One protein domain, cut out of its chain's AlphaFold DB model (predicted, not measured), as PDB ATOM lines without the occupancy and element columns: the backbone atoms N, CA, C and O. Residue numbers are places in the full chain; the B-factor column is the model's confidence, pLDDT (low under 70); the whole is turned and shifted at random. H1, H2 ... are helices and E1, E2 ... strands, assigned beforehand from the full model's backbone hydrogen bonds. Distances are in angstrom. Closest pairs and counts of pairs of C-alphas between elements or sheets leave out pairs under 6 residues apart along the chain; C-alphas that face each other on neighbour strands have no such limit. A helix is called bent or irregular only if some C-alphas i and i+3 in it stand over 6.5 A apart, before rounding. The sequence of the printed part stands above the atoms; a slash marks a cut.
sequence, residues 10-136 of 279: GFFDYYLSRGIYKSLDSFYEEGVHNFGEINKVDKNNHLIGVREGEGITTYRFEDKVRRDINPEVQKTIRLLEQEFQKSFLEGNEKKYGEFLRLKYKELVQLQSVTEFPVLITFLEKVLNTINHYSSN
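What this domain is: This is residues 10 to 136 of the 279 residues of an uncharacterized protein of Gramella sp. KN1008 (UniProt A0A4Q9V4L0). The model is a long rod with a bundle of three helices, H2b, H3 and H5, at one end and a small antiparallel sheet of three strands, E1, E2 and E3, at the other. Two bent helices join the ends: H1 runs toward the sheet and H2 runs back from it into the bundle, with H1a and H2a near the middle of the rod. The printed part has 127 residues, with five named helices and three named strands in the order H1 E1 E2 E3 H2 H3 H4 H5, and its class is mostly helix. It is loose, with a radius of gyration of the C-alphas of 18.5 A, and spans 63 by 24 by 19 A.

Where its parts are: H1, residues 10 to 34, begins with C-alpha 10 at (-4.174, -19.128, 0.736). By its hydrogen bonds it was assigned as one helix, but it is bent, with C-alphas 17 and 20 7.5 A apart; its arms are H1a, residues 10 to 17, and H1b, residues 20 to 34, 19.9 A long. E1 is residues 37 to 42, E2 residues 47 to 52 and E3 residues 55 to 60, 14.9 A, 15.6 A and 16.4 A long. H2, residues 61 to 89, was likewise assigned as one helix by its hydrogen bonds but is bent, with C-alphas 68 and 71 6.8 A apart; its arms are H2a, residues 61 to 68, and H2b, residues 71 to 89, 27.9 A long. H3 is residues 93 to 108, 22.5 A, and H4 residues 111 to 115. H5, residues 118 to 134, is 25.0 A long and ends with C-alpha 134 at (-18.545, -29.325, -9.334).

How they stand to each other: H2b, H3 and H5 form an up and down bundle, each running against the one before it in the chain. H3 and H5 touch at a shallow tilt of 12 degrees, opposite ways, with the C-alphas of Gly 97 and Ser 134 closest at 5.0 A. H2b and H5 touch at Ile 77 and Val 126, whose C-alphas are closest at 6.3 A. H2b and H3 form a helical hairpin, touching through residues 84 to 87 and 93 to 96 alone; the closest C-alphas, of Ser 87 and Glu 93, are 4.9 A apart. H1a and H4 only just touch, with 3 pairs of C-alphas within 8 A, those of Leu 16 and Ser 112 closest at 5.9 A. H1b touches H2a, with the C-alphas of Phe 27 and Phe 61 closest at 6.6 A, and only grazes the sheet with its residues 27 to 32. E1, E2 and E3 form a meander, each strand the antiparallel neighbour of the one before; N 49 and O 40, 2.8 A apart, and N 50 and O 57, 2.8 A apart, are within hydrogen-bond range. Every O i to N i+4 pair is within hydrogen-bond range in H1a, H1b, H2a, H2b, H3 and H4, and 12 of 13 are in H5.

The domain as a whole: The two C-alphas farthest apart, of Glu 54 and Glu 90, are 63.8 A apart. The printed part has no cut, and its links between named elements are tight. Its mean pLDDT is 87.9; residue 32, residues 88 to 89 and residues 135 to 136 are under 70.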
ATOM      1  N   GLY A  10      -5.081 -20.117   0.138       93.00
ATOM      2  CA  GLY A  10      -4.174 -19.128   0.736       93.00
ATOM      3  C   GLY A  10      -2.828 -19.706   1.195       93.00
ATOM      4  O   GLY A  10      -1.790 -19.053   1.049       93.00
ATOM      5  N   PHE A  11      -2.810 -20.951   1.687       94.69
ATOM      6  CA  PHE A  11      -1.561 -21.668   1.945       94.69
ATOM      7  C   PHE A  11      -0.766 -21.935   0.663       94.69
ATOM      8  O   PHE A  11       0.417 -21.602   0.607       94.69
ATOM      9  N   PHE A  12      -1.400 -22.505  -0.363       94.62
ATOM     10  CA  PHE A  12      -0.749 -22.852  -1.627       94.62
ATOM     11  C   PHE A  12      -0.216 -21.621  -2.361       94.62
ATOM     12  O   PHE A  12       0.915 -21.663  -2.842       94.62
ATOM     13  N   ASP A  13      -0.957 -20.512  -2.363       93.56
ATOM     14  CA  ASP A  13      -0.521 -19.241  -2.950       93.56
ATOM     15  C   ASP A  13       0.819 -18.789  -2.351       93.56
ATOM     16  O   ASP A  13       1.767 -18.446  -3.062       93.56
ATOM     17  N   TYR A  14       0.934 -18.833  -1.021       95.31
ATOM     18  CA  TYR A  14       2.169 -18.488  -0.321       95.31
ATOM     19  C   TYR A  14       3.263 -19.546  -0.505       95.31
ATOM     20  O   TYR A  14       4.427 -19.218  -0.764       95.31
ATOM     21  N   TYR A  15       2.916 -20.816  -0.321       96.25
ATOM     22  CA  TYR A  15       3.892 -21.890  -0.245       96.25
ATOM     23  C   TYR A  15       4.548 -22.137  -1.601       96.25
ATOM     24  O   TYR A  15       5.773 -22.174  -1.689       96.25
ATOM     25  N   LEU A  16       3.753 -22.206  -2.667       95.38
ATOM     26  CA  LEU A  16       4.256 -22.447  -4.017       95.38
ATOM     27  C   LEU A  16       5.027 -21.244  -4.567       95.38
ATOM     28  O   LEU A  16       5.964 -21.429  -5.334       95.38
ATOM     29  N   SER A  17       4.688 -20.016  -4.170       93.56
ATOM     30  CA  SER A  17       5.422 -18.833  -4.639       93.56
ATOM     31  C   SER A  17       6.727 -18.586  -3.881       93.56
ATOM     32  O   SER A  17       7.672 -18.041  -4.451       93.56
ATOM     33  N   ARG A  18       6.779 -18.912  -2.582       94.00
ATOM     34  CA  ARG A  18       7.900 -18.530  -1.701       94.00
ATOM     35  C   ARG A  18       8.235 -19.561  -0.631       94.00
ATOM     36  O   ARG A  18       9.405 -19.716  -0.292       94.00
ATOM     37  N   GLY A  19       7.230 -20.209  -0.044       95.00
ATOM     38  CA  GLY A  19       7.421 -21.100   1.105       95.00
ATOM     39  C   GLY A  19       8.308 -22.308   0.808       95.00
ATOM     40  O   GLY A  19       9.174 -22.615   1.619       95.00
ATOM     41  N   ILE A  20       8.168 -22.928  -0.363       96.06
ATOM     42  CA  ILE A  20       8.946 -24.117  -0.721       96.06
ATOM     43  C   ILE A  20      10.447 -23.846  -0.821       96.06
ATOM     44  O   ILE A  20      11.240 -24.655  -0.354       96.06
ATOM     45  N   TYR A  21      10.845 -22.685  -1.344       96.25
ATOM     46  CA  TYR A  21      12.256 -22.304  -1.421       96.25
ATOM     47  C   TYR A  21      12.848 -22.089  -0.027       96.25
ATOM     48  O   TYR A  21      13.941 -22.566   0.249       96.25
ATOM     49  N   LYS A  22      12.079 -21.498   0.897       95.31
ATOM     50  CA  LYS A  22      12.488 -21.411   2.308       95.31
ATOM     51  C   LYS A  22      12.606 -22.787   2.961       95.31
ATOM     52  O   LYS A  22      13.530 -23.016   3.735       95.31
ATOM     53  N   SER A  23      11.682 -23.703   2.663       94.56
ATOM     54  CA  SER A  23      11.767 -25.090   3.136       94.56
ATOM     55  C   SER A  23      12.998 -25.802   2.572       94.56
ATOM     56  O   SER A  23      13.595 -26.606   3.282       94.56
ATOM     57  N   LEU A  24      13.383 -25.513   1.325       95.81
ATOM     58  CA  LEU A  24      14.577 -26.073   0.697       95.81
ATOM     59  C   LEU A  24      15.861 -25.530   1.336       95.81
ATOM     60  O   LEU A  24      16.755 -26.313   1.652       95.81
ATOM     61  N   ASP A  25      15.934 -24.221   1.579       94.19
ATOM     62  CA  ASP A  25      17.061 -23.601   2.286       94.19
ATOM     63  C   ASP A  25      17.215 -24.216   3.684       94.19
ATOM     64  O   ASP A  25      18.281 -24.725   4.033       94.19
ATOM     65  N   SER A  26      16.112 -24.297   4.434       92.38
ATOM     66  CA  SER A  26      16.063 -24.942   5.751       92.38
ATOM     67  C   SER A  26      16.446 -26.423   5.701       92.38
ATOM     68  O   SER A  26      17.124 -26.898   6.604       92.38
ATOM     69  N   PHE A  27      16.064 -27.163   4.656       94.12
ATOM     70  CA  PHE A  27      16.459 -28.564   4.489       94.12
ATOM     71  C   PHE A  27      17.980 -28.719   4.362       94.12
ATOM     72  O   PHE A  27      18.561 -29.633   4.952       94.12
ATOM     73  N   TYR A  28      18.643 -27.813   3.638       92.19
ATOM     74  CA  TYR A  28      20.101 -27.820   3.547       92.19
ATOM     75  C   TYR A  28      20.779 -27.359   4.840       92.19
ATOM     76  O   TYR A  28      21.772 -27.969   5.237       92.19
ATOM     77  N   GLU A  29      20.248 -26.340   5.515       88.56
ATOM     78  CA  GLU A  29      20.771 -25.872   6.808       88.56
ATOM     79  C   GLU A  29      20.644 -26.943   7.901       88.56
ATOM     80  O   GLU A  29      21.612 -27.238   8.604       88.56
ATOM     81  N   GLU A  30      19.480 -27.589   8.007       84.00
ATOM     82  CA  GLU A  30      19.253 -28.717   8.917       84.00
ATOM     83  C   GLU A  30      20.223 -29.863   8.624       84.00
ATOM     84  O   GLU A  30      20.765 -30.454   9.556       84.00
ATOM     85  N   GLY A  31      20.506 -30.136   7.349       76.75
ATOM     86  CA  GLY A  31      21.485 -31.150   6.978       76.75
ATOM     87  C   GLY A  31      22.890 -30.864   7.482       76.75
ATOM     88  O   GLY A  31      23.548 -31.776   7.977       76.75
ATOM     89  N   VAL A  32      23.327 -29.606   7.411       69.81
ATOM     90  CA  VAL A  32      24.654 -29.168   7.874       69.81
ATOM     91  C   VAL A  32      24.791 -29.232   9.393       69.81
ATOM     92  O   VAL A  32      25.883 -29.506   9.889       69.81
ATOM     93  N   HIS A  33      23.707 -29.003  10.133       71.62
ATOM     94  CA  HIS A  33      23.775 -28.860  11.589       71.62
ATOM     95  C   HIS A  33      23.272 -30.070  12.380       71.62
ATOM     96  O   HIS A  33      23.760 -30.300  13.485       71.62
ATOM     97  N   ASN A  34      22.328 -30.846  11.843       75.44
ATOM     98  CA  ASN A  34      21.527 -31.775  12.644       75.44
ATOM     99  C   ASN A  34      21.581 -33.234  12.184       75.44
ATOM    100  O   ASN A  34      21.189 -34.100  12.962       75.44
ATOM    101  N   PHE A  35      22.029 -33.535  10.959       74.31
ATOM    102  CA  PHE A  35      21.995 -34.920  10.471       74.31
ATOM    103  C   PHE A  35      23.268 -35.725  10.759       74.31
ATOM    104  O   PHE A  35      23.229 -36.935  10.635       74.31
ATOM    105  N   GLY A  36      24.366 -35.114  11.216       78.06
ATOM    106  CA  GLY A  36      25.617 -35.826  11.520       78.06
ATOM    107  C   GLY A  36      26.695 -35.611  10.454       78.06
ATOM    108  O   GLY A  36      26.788 -34.530   9.875       78.06
ATOM    109  N   GLU A  37      27.552 -36.610  10.205       87.19
ATOM    110  CA  GLU A  37      28.646 -36.488   9.229       87.19
ATOM    111  C   GLU A  37      28.094 -36.564   7.795       87.19
ATOM    112  O   GLU A  37      27.745 -37.635   7.290       87.19
ATOM    113  N   ILE A  38      28.012 -35.416   7.117       88.94
ATOM    114  CA  ILE A  38      27.586 -35.357   5.715       88.94
ATOM    115  C   ILE A  38      28.605 -36.088   4.838       88.94
ATOM    116  O   ILE A  38      29.763 -35.690   4.736       88.94
ATOM    117  N   ASN A  39      28.132 -37.101   4.118       89.38
ATOM    118  CA  ASN A  39      28.904 -37.799   3.097       89.38
ATOM    119  C   ASN A  39      28.777 -37.113   1.725       89.38
ATOM    120  O   ASN A  39      29.769 -36.906   1.027       89.38
ATOM    121  N   LYS A  40      27.552 -36.754   1.309       90.94
ATOM    122  CA  LYS A  40      27.297 -36.147  -0.010       90.94
ATOM    123  C   LYS A  40      26.049 -35.270  -0.001       90.94
ATOM    124  O   LYS A  40      25.023 -35.665   0.536       90.94
ATOM    125  N   VAL A  41      26.104 -34.136  -0.697       92.00
ATOM    126  CA  VAL A  41      24.924 -33.318  -1.017       92.00
ATOM    127  C   VAL A  41      24.707 -33.338  -2.526       92.00
ATOM    128  O   VAL A  41      25.588 -32.942  -3.288       92.00
ATOM    129  N   ASP A  42      23.539 -33.798  -2.965       92.25
ATOM    130  CA  ASP A  42      23.098 -33.728  -4.358       92.25
ATOM    131  C   ASP A  42      22.040 -32.629  -4.484       92.25
ATOM    132  O   ASP A  42      20.875 -32.816  -4.133       92.25
ATOM    133  N   LYS A  43      22.460 -31.454  -4.958       90.69
ATOM    134  CA  LYS A  43      21.561 -30.306  -5.115       90.69
ATOM    135  C   LYS A  43      20.627 -30.417  -6.316       90.69
ATOM    136  O   LYS A  43      19.594 -29.765  -6.303       90.69
ATOM    137  N   ASN A  44      20.959 -31.246  -7.304       88.94
ATOM    138  CA  ASN A  44      20.119 -31.424  -8.488       88.94
ATOM    139  C   ASN A  44      18.909 -32.309  -8.172       88.94
ATOM    140  O   ASN A  44      17.832 -32.089  -8.707       88.94
ATOM    141  N   ASN A  45      19.092 -33.290  -7.284       90.94
ATOM    142  CA  ASN A  45      18.026 -34.192  -6.834       90.94
ATOM    143  C   ASN A  45      17.505 -33.862  -5.421       90.94
ATOM    144  O   ASN A  45      16.686 -34.600  -4.879       90.94
ATOM    145  N   HIS A  46      18.010 -32.790  -4.806       94.25
ATOM    146  CA  HIS A  46      17.711 -32.373  -3.432       94.25
ATOM    147  C   HIS A  46      17.847 -33.502  -2.390       94.25
ATOM    148  O   HIS A  46      16.948 -33.748  -1.580       94.25
ATOM    149  N   LEU A  47      18.997 -34.186  -2.414       93.69
ATOM    150  CA  LEU A  47      19.338 -35.292  -1.514       93.69
ATOM    151  C   LEU A  47      20.514 -34.931  -0.602       93.69
ATOM    152  O   LEU A  47      21.482 -34.301  -1.040       93.69
ATOM    153  N   ILE A  48      20.469 -35.403   0.643       93.25
ATOM    154  CA  ILE A  48      21.583 -35.326   1.596       93.25
ATOM    155  C   ILE A  48      21.892 -36.742   2.077       93.25
ATOM    156  O   ILE A  48      21.067 -37.380   2.723       93.25
ATOM    157  N   GLY A  49      23.072 -37.242   1.725       92.00
ATOM    158  CA  GLY A  49      23.616 -38.506   2.201       92.00
ATOM    159  C   GLY A  49      24.483 -38.277   3.432       92.00
ATOM    160  O   GLY A  49      25.428 -37.487   3.387       92.00
ATOM    161  N   VAL A  50      24.185 -38.991   4.505       91.19
ATOM    162  CA  VAL A  50      24.805 -38.849   5.823       91.19
ATOM    163  C   VAL A  50      25.368 -40.196   6.240       91.19
ATOM    164  O   VAL A  50      24.718 -41.223   6.046       91.19
ATOM    165  N   ARG A  51      26.586 -40.204   6.777       87.81
ATOM    166  CA  ARG A  51      27.193 -41.412   7.329       87.81
ATOM    167  C   ARG A  51      26.660 -41.671   8.738       87.81
ATOM    168  O   ARG A  51      26.806 -40.835   9.625       87.81
ATOM    169  N   GLU A  52      26.113 -42.861   8.940       85.19
ATOM    170  CA  GLU A  52      25.638 -43.351  10.235       85.19
ATOM    171  C   GLU A  52      26.268 -44.728  10.494       85.19
ATOM    172  O   GLU A  52      25.878 -45.737   9.902       85.19
ATOM    173  N   GLY A  53      27.299 -44.774  11.344       84.44
ATOM    174  CA  GLY A  53      28.091 -45.991  11.558       84.44
ATOM    175  C   GLY A  53      28.793 -46.448  10.273       84.44
ATOM    176  O   GLY A  53      29.542 -45.681   9.669       84.44
ATOM    177  N   GLU A  54      28.546 -47.691   9.849       82.44
ATOM    178  CA  GLU A  54      29.077 -48.244   8.590       82.44
ATOM    179  C   GLU A  54      28.176 -47.968   7.366       82.44
ATOM    180  O   GLU A  54      28.543 -48.306   6.239       82.44
ATOM    181  N   GLY A  55      27.001 -47.352   7.558       87.75
ATOM    182  CA  GLY A  55      26.003 -47.113   6.511       87.75
ATOM    183  C   GLY A  55      25.909 -45.659   6.035       87.75
ATOM    184  O   GLY A  55      26.481 -44.741   6.625       87.75
ATOM    185  N   ILE A  56      25.154 -45.446   4.948       89.25
ATOM    186  CA  ILE A  56      24.782 -44.115   4.447       89.25
ATOM    187  C   ILE A  56      23.257 -44.004   4.429       89.25
ATOM    188  O   ILE A  56      22.594 -44.678   3.637       89.25
ATOM    189  N   THR A  57      22.715 -43.106   5.244       90.50
ATOM    190  CA  THR A  57      21.296 -42.734   5.233       90.50
ATOM    191  C   THR A  57      21.095 -41.563   4.275       90.50
ATOM    192  O   THR A  57      21.883 -40.619   4.257       90.50
ATOM    193  N   THR A  58      20.068 -41.626   3.421       92.50
ATOM    194  CA  THR A  58      19.769 -40.568   2.441       92.50
ATOM    195  C   THR A  58      18.460 -39.880   2.786       92.50
ATOM    196  O   THR A  58      17.401 -40.498   2.727       92.50
ATOM    197  N   TYR A  59      18.531 -38.585   3.073       91.88
ATOM    198  CA  TYR A  59      17.377 -37.723   3.289       91.88
ATOM    199  C   TYR A  59      16.970 -37.064   1.974       91.88
ATOM    200  O   TYR A  59      17.824 -36.559   1.237       91.88
ATOM    201  N   ARG A  60      15.667 -37.054   1.683       94.81
ATOM    202  CA  ARG A  60      15.101 -36.448   0.474       94.81
ATOM    203  C   ARG A  60      14.293 -35.218   0.849       94.81
ATOM    204  O   ARG A  60      13.451 -35.284   1.743       94.81
ATOM    205  N   PHE A  61      14.486 -34.118   0.127       95.12
ATOM    206  CA  PHE A  61      13.659 -32.927   0.325       95.12
ATOM    207  C   PHE A  61      12.167 -33.222   0.111       95.12
ATOM    208  O   PHE A  61      11.315 -32.717   0.838       95.12
ATOM    209  N   GLU A  62      11.856 -34.116  -0.830       93.62
ATOM    210  CA  GLU A  62      10.493 -34.569  -1.103       93.62
ATOM    211  C   GLU A  62       9.771 -35.091   0.153       93.62
ATOM    212  O   GLU A  62       8.600 -34.777   0.358       93.62
ATOM    213  N   ASP A  63      10.462 -35.821   1.033       92.00
ATOM    214  CA  ASP A  63       9.863 -36.367   2.257       92.00
ATOM    215  C   ASP A  63       9.482 -35.257   3.247       92.00
ATOM    216  O   ASP A  63       8.458 -35.347   3.934       92.00
ATOM    217  N   LYS A  64      10.274 -34.176   3.298       92.62
ATOM    218  CA  LYS A  64       9.957 -32.970   4.079       92.62
ATOM    219  C   LYS A  64       8.741 -32.262   3.483       92.62
ATOM    220  O   LYS A  64       7.775 -32.020   4.200       92.62
ATOM    221  N   VAL A  65       8.727 -32.045   2.166       93.81
ATOM    222  CA  VAL A  65       7.583 -31.440   1.459       93.81
ATOM    223  C   VAL A  65       6.298 -32.237   1.706       93.81
ATOM    224  O   VAL A  65       5.259 -31.649   2.002       93.81
ATOM    225  N   ARG A  66       6.354 -33.574   1.653       92.69
ATOM    226  CA  ARG A  66       5.201 -34.444   1.938       92.69
ATOM    227  C   ARG A  66       4.671 -34.255   3.355       92.69
ATOM    228  O   ARG A  66       3.455 -34.212   3.542       92.69
ATOM    229  N   ARG A  67       5.560 -34.148   4.338       89.56
ATOM    230  CA  ARG A  67       5.201 -33.934   5.746       89.56
ATOM    231  C   ARG A  67       4.537 -32.576   5.966       89.56
ATOM    232  O   ARG A  67       3.531 -32.517   6.664       89.56
ATOM    233  N   ASP A  68       5.069 -31.536   5.333       87.81
ATOM    234  CA  ASP A  68       4.617 -30.157   5.523       87.81
ATOM    235  C   ASP A  68       3.300 -29.876   4.781       87.81
ATOM    236  O   ASP A  68       2.399 -29.238   5.322       87.81
ATOM    237  N   ILE A  69       3.149 -30.374   3.548       93.12
ATOM    238  CA  ILE A  69       1.989 -30.067   2.698       93.12
ATOM    239  C   ILE A  69       0.774 -30.944   3.005       93.12
ATOM    240  O   ILE A  69      -0.354 -30.470   2.877       93.12
ATOM    241  N   ASN A  70       0.949 -32.217   3.383       89.19
ATOM    242  CA  ASN A  70      -0.189 -33.131   3.565       89.19
ATOM    243  C   ASN A  70      -1.270 -32.588   4.522       89.19
ATOM    244  O   ASN A  70      -2.444 -32.626   4.144       89.19
ATOM    245  N   PRO A  71      -0.932 -32.062   5.717       88.38
ATOM    246  CA  PRO A  71      -1.927 -31.475   6.612       88.38
ATOM    247  C   PRO A  71      -2.686 -30.304   5.972       88.38
ATOM    248  O   PRO A  71      -3.902 -30.195   6.122       88.38
ATOM    249  N   GLU A  72      -1.993 -29.468   5.198       93.19
ATOM    250  CA  GLU A  72      -2.571 -28.291   4.540       93.19
ATOM    251  C   GLU A  72      -3.451 -28.655   3.337       93.19
ATOM    252  O   GLU A  72      -4.482 -28.017   3.106       93.19
ATOM    253  N   VAL A  73      -3.121 -29.734   2.617       89.31
ATOM    254  CA  VAL A  73      -4.013 -30.339   1.610       89.31
ATOM    255  C   VAL A  73      -5.316 -30.773   2.269       89.31
ATOM    256  O   VAL A  73      -6.388 -30.427   1.778       89.31
ATOM    257  N   GLN A  74      -5.245 -31.480   3.401       86.81
ATOM    258  CA  GLN A  74      -6.442 -31.942   4.108       86.81
ATOM    259  C   GLN A  74      -7.273 -30.775   4.652       86.81
ATOM    260  O   GLN A  74      -8.496 -30.770   4.513       86.81
ATOM    261  N   LYS A  75      -6.621 -29.752   5.219       88.44
ATOM    262  CA  LYS A  75      -7.283 -28.513   5.655       88.44
ATOM    263  C   LYS A  75      -8.000 -27.835   4.487       88.44
ATOM    264  O   LYS A  75      -9.175 -27.503   4.606       88.44
ATOM    265  N   THR A  76      -7.325 -27.690   3.350       92.44
ATOM    266  CA  THR A  76      -7.890 -27.075   2.142       92.44
ATOM    267  C   THR A  76      -9.076 -27.870   1.606       92.44
ATOM    268  O   THR A  76     -10.117 -27.284   1.333       92.44
ATOM    269  N   ILE A  77      -8.969 -29.199   1.527       86.88
ATOM    270  CA  ILE A  77     -10.083 -30.068   1.125       86.88
ATOM    271  C   ILE A  77     -11.293 -29.848   2.039       86.88
ATOM    272  O   ILE A  77     -12.380 -29.592   1.534       86.88
ATOM    273  N   ARG A  78     -11.112 -29.846   3.366       83.44
ATOM    274  CA  ARG A  78     -12.207 -29.598   4.324       83.44
ATOM    275  C   ARG A  78     -12.879 -28.235   4.115       83.44
ATOM    276  O   ARG A  78     -14.099 -28.144   4.204       83.44
ATOM    277  N   LEU A  79     -12.102 -27.188   3.839       88.06
ATOM    278  CA  LEU A  79     -12.635 -25.848   3.565       88.06
ATOM    279  C   LEU A  79     -13.447 -25.824   2.267       88.06
ATOM    280  O   LEU A  79     -14.567 -25.318   2.251       88.06
ATOM    281  N   LEU A  80     -12.917 -26.429   1.201       87.50
ATOM    282  CA  LEU A  80     -13.624 -26.551  -0.073       87.50
ATOM    283  C   LEU A  80     -14.945 -27.305   0.095       87.50
ATOM    284  O   LEU A  80     -15.965 -26.861  -0.417       87.50
ATOM    285  N   GLU A  81     -14.947 -28.408   0.844       82.19
ATOM    286  CA  GLU A  81     -16.156 -29.183   1.144       82.19
ATOM    287  C   GLU A  81     -17.235 -28.325   1.820       82.19
ATOM    288  O   GLU A  81     -18.394 -28.352   1.405       82.19
ATOM    289  N   GLN A  82     -16.861 -27.537   2.830       77.94
ATOM    290  CA  GLN A  82     -17.790 -26.652   3.540       77.94
ATOM    291  C   GLN A  82     -18.379 -25.580   2.618       77.94
ATOM    292  O   GLN A  82     -19.586 -25.329   2.649       77.94
ATOM    293  N   GLU A  83     -17.556 -24.972   1.768       82.94
ATOM    294  CA  GLU A  83     -18.005 -23.921   0.853       82.94
ATOM    295  C   GLU A  83     -18.830 -24.462  -0.316       82.94
ATOM    296  O   GLU A  83     -19.813 -23.835  -0.716       82.94
ATOM    297  N   PHE A  84     -18.525 -25.661  -0.820       81.44
ATOM    298  CA  PHE A  84     -19.391 -26.337  -1.788       81.44
ATOM    299  C   PHE A  84     -20.764 -26.653  -1.189       81.44
ATOM    300  O   PHE A  84     -21.776 -26.456  -1.863       81.44
ATOM    301  N   GLN A  85     -20.830 -27.077   0.078       71.38
ATOM    302  CA  GLN A  85     -22.107 -27.308   0.760       71.38
ATOM    303  C   GLN A  85     -22.933 -26.024   0.895       71.38
ATOM    304  O   GLN A  85     -24.137 -26.054   0.640       71.38
ATOM    305  N   LYS A  86     -22.307 -24.894   1.247       72.38
ATOM    306  CA  LYS A  86     -22.988 -23.586   1.277       72.38
ATOM    307  C   LYS A  86     -23.452 -23.166  -0.116       72.38
ATOM    308  O   LYS A  86     -24.623 -22.853  -0.304       72.38
ATOM    309  N   SER A  87     -22.566 -23.258  -1.105       71.88
ATOM    310  CA  SER A  87     -22.847 -22.879  -2.495       71.88
ATOM    311  C   SER A  87     -23.980 -23.702  -3.111       71.88
ATOM    312  O   SER A  87     -24.735 -23.175  -3.924       71.88
ATOM    313  N   PHE A  88     -24.133 -24.968  -2.711       68.25
ATOM    314  CA  PHE A  88     -25.238 -25.830  -3.136       68.25
ATOM    315  C   PHE A  88     -26.595 -25.351  -2.600       68.25
ATOM    316  O   PHE A  88     -27.591 -25.390  -3.320       68.25
ATOM    317  N   LEU A  89     -26.652 -24.852  -1.359       60.22
ATOM    318  CA  LEU A  89     -27.878 -24.261  -0.799       60.22
ATOM    319  C   LEU A  89     -28.294 -22.983  -1.544       60.22
ATOM    320  O   LEU A  89     -29.476 -22.647  -1.581       60.22
ATOM    321  N   GLU A  90     -27.327 -22.297  -2.149       71.81
ATOM    322  CA  GLU A  90     -27.511 -21.049  -2.893       71.81
ATOM    323  C   GLU A  90     -27.639 -21.255  -4.416       71.81
ATOM    324  O   GLU A  90     -27.898 -20.294  -5.141       71.81
ATOM    325  N   GLY A  91     -27.461 -22.488  -4.916       71.56
ATOM    326  CA  GLY A  91     -27.508 -22.829  -6.346       71.56
ATOM    327  C   GLY A  91     -26.351 -22.264  -7.184       71.56
ATOM    328  O   GLY A  91     -26.515 -22.012  -8.380       71.56
ATOM    329  N   ASN A  92     -25.199 -22.003  -6.558       80.69
ATOM    330  CA  ASN A  92     -24.022 -21.380  -7.179       80.69
ATOM    331  C   ASN A  92     -22.814 -22.328  -7.307       80.69
ATOM    332  O   ASN A  92     -21.722 -21.893  -7.684       80.69
ATOM    333  N   GLU A  93     -22.984 -23.622  -7.036       78.12
ATOM    334  CA  GLU A  93     -21.910 -24.617  -6.955       78.12
ATOM    335  C   GLU A  93     -21.065 -24.708  -8.232       78.12
ATOM    336  O   GLU A  93     -19.839 -24.810  -8.165       78.12
ATOM    337  N   LYS A  94     -21.690 -24.586  -9.410       80.56
ATOM    338  CA  LYS A  94     -20.974 -24.622 -10.695       80.56
ATOM    339  C   LYS A  94     -20.032 -23.438 -10.871       80.56
ATOM    340  O   LYS A  94     -18.884 -23.631 -11.262       80.56
ATOM    341  N   LYS A  95     -20.503 -22.226 -10.557       84.00
ATOM    342  CA  LYS A  95     -19.703 -20.997 -10.666       84.00
ATOM    343  C   LYS A  95     -18.532 -21.025  -9.691       84.00
ATOM    344  O   LYS A  95     -17.415 -20.677 -10.063       84.00
ATOM    345  N   TYR A  96     -18.780 -21.485  -8.464       88.44
ATOM    346  CA  TYR A  96     -17.727 -21.664  -7.470       88.44
ATOM    347  C   TYR A  96     -16.690 -22.695  -7.940       88.44
ATOM    348  O   TYR A  96     -15.491 -22.420  -7.942       88.44
ATOM    349  N   GLY A  97     -17.142 -23.834  -8.464       88.88
ATOM    350  CA  GLY A  97     -16.278 -24.845  -9.069       88.88
ATOM    351  C   GLY A  97     -15.411 -24.331 -10.218       88.88
ATOM    352  O   GLY A  97     -14.214 -24.612 -10.275       88.88
ATOM    353  N   GLU A  98     -15.984 -23.557 -11.138       86.94
ATOM    354  CA  GLU A  98     -15.245 -22.914 -12.233       86.94
ATOM    355  C   GLU A  98     -14.184 -21.936 -11.723       86.94
ATOM    356  O   GLU A  98     -13.039 -21.994 -12.182       86.94
ATOM    357  N   PHE A  99     -14.523 -21.102 -10.737       91.06
ATOM    358  CA  PHE A  99     -13.568 -20.209 -10.080       91.06
ATOM    359  C   PHE A  99     -12.387 -20.984  -9.480       91.06
ATOM    360  O   PHE A  99     -11.227 -20.649  -9.726       91.06
ATOM    361  N   LEU A 100     -12.658 -22.071  -8.756       92.88
ATOM    362  CA  LEU A 100     -11.609 -22.888  -8.145       92.88
ATOM    363  C   LEU A 100     -10.738 -23.601  -9.188       92.88
ATOM    364  O   LEU A 100      -9.529 -23.716  -8.996       92.88
ATOM    365  N   ARG A 101     -11.307 -24.037 -10.319       92.31
ATOM    366  CA  ARG A 101     -10.524 -24.606 -11.432       92.31
ATOM    367  C   ARG A 101      -9.615 -23.570 -12.087       92.31
ATOM    368  O   ARG A 101      -8.514 -23.927 -12.501       92.31
ATOM    369  N   LEU A 102     -10.052 -22.314 -12.199       91.19
ATOM    370  CA  LEU A 102      -9.185 -21.226 -12.665       91.19
ATOM    371  C   LEU A 102      -8.017 -21.023 -11.698       91.19
ATOM    372  O   LEU A 102      -6.872 -20.997 -12.141       91.19
ATOM    373  N   LYS A 103      -8.282 -21.008 -10.388       92.56
ATOM    374  CA  LYS A 103      -7.224 -20.941  -9.371       92.56
ATOM    375  C   LYS A 103      -6.260 -22.116  -9.424       92.56
ATOM    376  O   LYS A 103      -5.054 -21.906  -9.453       92.56
ATOM    377  N   TYR A 104      -6.759 -23.340  -9.552       93.19
ATOM    378  CA  TYR A 104      -5.904 -24.505  -9.773       93.19
ATOM    379  C   TYR A 104      -4.996 -24.332 -11.004       93.19
ATOM    380  O   TYR A 104      -3.799 -24.603 -10.919       93.19
ATOM    381  N   LYS A 105      -5.538 -23.846 -12.134       93.12
ATOM    382  CA  LYS A 105      -4.759 -23.598 -13.361       93.12
ATOM    383  C   LYS A 105      -3.648 -22.568 -13.152       93.12
ATOM    384  O   LYS A 105      -2.567 -22.755 -13.696       93.12
ATOM    385  N   GLU A 106      -3.902 -21.515 -12.377       94.06
ATOM    386  CA  GLU A 106      -2.876 -20.531 -12.004       94.06
ATOM    387  C   GLU A 106      -1.755 -21.190 -11.183       94.06
ATOM    388  O   GLU A 106      -0.576 -20.989 -11.472       94.06
ATOM    389  N   LEU A 107      -2.106 -22.030 -10.205       94.44
ATOM    390  CA  LEU A 107      -1.129 -22.680  -9.324       94.44
ATOM    391  C   LEU A 107      -0.222 -23.673 -10.057       94.44
ATOM    392  O   LEU A 107       0.984 -23.677  -9.822       94.44
ATOM    393  N   VAL A 108      -0.766 -24.499 -10.957       94.25
ATOM    394  CA  VAL A 108       0.042 -25.495 -11.692       94.25
ATOM    395  C   VAL A 108       1.016 -24.872 -12.694       94.25
ATOM    396  O   VAL A 108       1.936 -25.546 -13.143       94.25
ATOM    397  N   GLN A 109       0.829 -23.597 -13.043       94.00
ATOM    398  CA  GLN A 109       1.742 -22.848 -13.912       94.00
ATOM    399  C   GLN A 109       2.922 -22.233 -13.150       94.00
ATOM    400  O   GLN A 109       3.823 -21.672 -13.776       94.00
ATOM    401  N   LEU A 110       2.943 -22.314 -11.815       95.06
ATOM    402  CA  LEU A 110       4.044 -21.778 -11.022       95.06
ATOM    403  C   LEU A 110       5.331 -22.573 -11.265       95.06
ATOM    404  O   LEU A 110       5.330 -23.803 -11.323       95.06
ATOM    405  N   GLN A 111       6.450 -21.850 -11.344       95.19
ATOM    406  CA  GLN A 111       7.782 -22.420 -11.570       95.19
ATOM    407  C   GLN A 111       8.121 -23.522 -10.557       95.19
ATOM    408  O   GLN A 111       8.626 -24.574 -10.938       95.19
ATOM    409  N   SER A 112       7.749 -23.333  -9.291       95.62
ATOM    410  CA  SER A 112       7.945 -24.328  -8.236       95.62
ATOM    411  C   SER A 112       7.272 -25.668  -8.529       95.62
ATOM    412  O   SER A 112       7.837 -26.707  -8.215       95.62
ATOM    413  N   VAL A 113       6.102 -25.694  -9.171       94.56
ATOM    414  CA  VAL A 113       5.429 -26.956  -9.532       94.56
ATOM    415  C   VAL A 113       6.214 -27.714 -10.604       94.56
ATOM    416  O   VAL A 113       6.230 -28.941 -10.602       94.56
ATOM    417  N   THR A 114       6.912 -26.989 -11.482       92.56
ATOM    418  CA  THR A 114       7.807 -27.588 -12.484       92.56
ATOM    419  C   THR A 114       9.105 -28.091 -11.848       92.56
ATOM    420  O   THR A 114       9.574 -29.175 -12.184       92.56
ATOM    421  N   GLU A 115       9.675 -27.326 -10.916       92.62
ATOM    422  CA  GLU A 115      10.929 -27.667 -10.226       92.62
ATOM    423  C   GLU A 115      10.766 -28.798  -9.205       92.62
ATOM    424  O   GLU A 115      11.684 -29.592  -9.011       92.62
ATOM    425  N   PHE A 116       9.588 -28.913  -8.585       94.25
ATOM    426  CA  PHE A 116       9.288 -29.920  -7.571       94.25
ATOM    427  C   PHE A 116       8.054 -30.743  -7.979       94.25
ATOM    428  O   PHE A 116       6.949 -30.496  -7.484       94.25
ATOM    429  N   PRO A 117       8.222 -31.773  -8.833       89.81
ATOM    430  CA  PRO A 117       7.109 -32.544  -9.389       89.81
ATOM    431  C   PRO A 117       6.180 -33.174  -8.347       89.81
ATOM    432  O   PRO A 117       4.997 -33.347  -8.616       89.81
ATOM    433  N   VAL A 118       6.663 -33.468  -7.133       90.12
ATOM    434  CA  VAL A 118       5.820 -33.977  -6.035       90.12
ATOM    435  C   VAL A 118       4.595 -33.093  -5.769       90.12
ATOM    436  O   VAL A 118       3.533 -33.601  -5.405       90.12
ATOM    437  N   LEU A 119       4.708 -31.781  -5.999       93.62
ATOM    438  CA  LEU A 119       3.642 -30.815  -5.760       93.62
ATOM    439  C   LEU A 119       2.404 -31.063  -6.616       93.62
ATOM    440  O   LEU A 119       1.290 -30.823  -6.144       93.62
ATOM    441  N   ILE A 120       2.578 -31.589  -7.834       91.44
ATOM    442  CA  ILE A 120       1.444 -31.862  -8.718       91.44
ATOM    443  C   ILE A 120       0.499 -32.880  -8.086       91.44
ATOM    444  O   ILE A 120      -0.711 -32.682  -8.111       91.44
ATOM    445  N   THR A 121       1.042 -33.887  -7.395       89.62
ATOM    446  CA  THR A 121       0.245 -34.947  -6.761       89.62
ATOM    447  C   THR A 121      -0.659 -34.405  -5.650       89.62
ATOM    448  O   THR A 121      -1.743 -34.934  -5.403       89.62
ATOM    449  N   PHE A 122      -0.255 -33.319  -4.984       92.19
ATOM    450  CA  PHE A 122      -1.073 -32.647  -3.975       92.19
ATOM    451  C   PHE A 122      -2.148 -31.773  -4.601       92.19
ATOM    452  O   PHE A 122      -3.300 -31.811  -4.171       92.19
ATOM    453  N   LEU A 123      -1.786 -31.018  -5.636       92.88
ATOM    454  CA  LEU A 123      -2.735 -30.186  -6.362       92.88
ATOM    455  C   LEU A 123      -3.798 -31.050  -7.056       92.88
ATOM    456  O   LEU A 123      -4.972 -30.689  -7.051       92.88
ATOM    457  N   GLU A 124      -3.434 -32.216  -7.590       88.75
ATOM    458  CA  GLU A 124      -4.368 -33.182  -8.179       88.75
ATOM    459  C   GLU A 124      -5.402 -33.691  -7.173       88.75
ATOM    460  O   GLU A 124      -6.579 -33.789  -7.515       88.75
ATOM    461  N   LYS A 125      -5.012 -33.948  -5.916       88.75
ATOM    462  CA  LYS A 125      -5.979 -34.289  -4.855       88.75
ATOM    463  C   LYS A 125      -7.018 -33.183  -4.687       88.75
ATOM    464  O   LYS A 125      -8.211 -33.471  -4.643       88.75
ATOM    465  N   VAL A 126      -6.572 -31.927  -4.665       91.81
ATOM    466  CA  VAL A 126      -7.467 -30.769  -4.561       91.81
ATOM    467  C   VAL A 126      -8.360 -30.641  -5.801       91.81
ATOM    468  O   VAL A 126      -9.569 -30.457  -5.667       91.81
ATOM    469  N   LEU A 127      -7.812 -30.807  -7.010       91.50
ATOM    470  CA  LEU A 127      -8.589 -30.786  -8.254       91.50
ATOM    471  C   LEU A 127      -9.652 -31.884  -8.287       91.50
ATOM    472  O   LEU A 127     -10.780 -31.630  -8.709       91.50
ATOM    473  N   ASN A 128      -9.313 -33.089  -7.834       85.94
ATOM    474  CA  ASN A 128     -10.252 -34.201  -7.758       85.94
ATOM    475  C   ASN A 128     -11.415 -33.870  -6.820       85.94
ATOM    476  O   ASN A 128     -12.562 -34.104  -7.192       85.94
ATOM    477  N   THR A 129     -11.153 -33.238  -5.672       86.81
ATOM    478  CA  THR A 129     -12.210 -32.720  -4.789       86.81
ATOM    479  C   THR A 129     -13.069 -31.673  -5.498       86.81
ATOM    480  O   THR A 129     -14.293 -31.784  -5.489       86.81
ATOM    481  N   ILE A 130     -12.467 -30.688  -6.172       89.94
ATOM    482  CA  ILE A 130     -13.222 -29.662  -6.914       89.94
ATOM    483  C   ILE A 130     -14.122 -30.318  -7.954       89.94
ATOM    484  O   ILE A 130     -15.317 -30.037  -8.005       89.94
ATOM    485  N   ASN A 131     -13.571 -31.208  -8.774       85.31
ATOM    486  CA  ASN A 131     -14.317 -31.888  -9.824       85.31
ATOM    487  C   ASN A 131     -15.424 -32.764  -9.249       85.31
ATOM    488  O   ASN A 131     -16.517 -32.776  -9.809       85.31
ATOM    489  N   HIS A 132     -15.176 -33.436  -8.129       81.44
ATOM    490  CA  HIS A 132     -16.176 -34.240  -7.449       81.44
ATOM    491  C   HIS A 132     -17.436 -33.428  -7.118       81.44
ATOM    492  O   HIS A 132     -18.536 -33.815  -7.507       81.44
ATOM    493  N   TYR A 133     -17.270 -32.264  -6.487       79.25
ATOM    494  CA  TYR A 133     -18.398 -31.417  -6.095       79.25
ATOM    495  C   TYR A 133     -18.962 -30.569  -7.244       79.25
ATOM    496  O   TYR A 133     -20.149 -30.260  -7.261       79.25
ATOM    497  N   SER A 134     -18.143 -30.217  -8.236       77.56
ATOM    498  CA  SER A 134     -18.545 -29.325  -9.334       77.56
ATOM    499  C   SER A 134     -19.255 -30.030 -10.494       77.56
ATOM    500  O   SER A 134     -19.858 -29.361 -11.332       77.56
ATOM    501  N   SER A 135     -19.120 -31.353 -10.631       66.06
ATOM    502  CA  SER A 135     -19.546 -32.066 -11.850       66.06
ATOM    503  C   SER A 135     -20.984 -32.592 -11.808       66.06
ATOM    504  O   SER A 135     -21.392 -33.264 -12.748       66.06
ATOM    505  N   ASN A 136     -21.770 -32.341 -10.752       49.91
ATOM    506  CA  ASN A 136     -23.055 -33.029 -10.502       49.91
ATOM    507  C   ASN A 136     -22.971 -34.570 -10.534       49.91
ATOM    508  O   ASN A 136     -23.990 -35.246 -10.452       49.91
TER     509      ASN A 136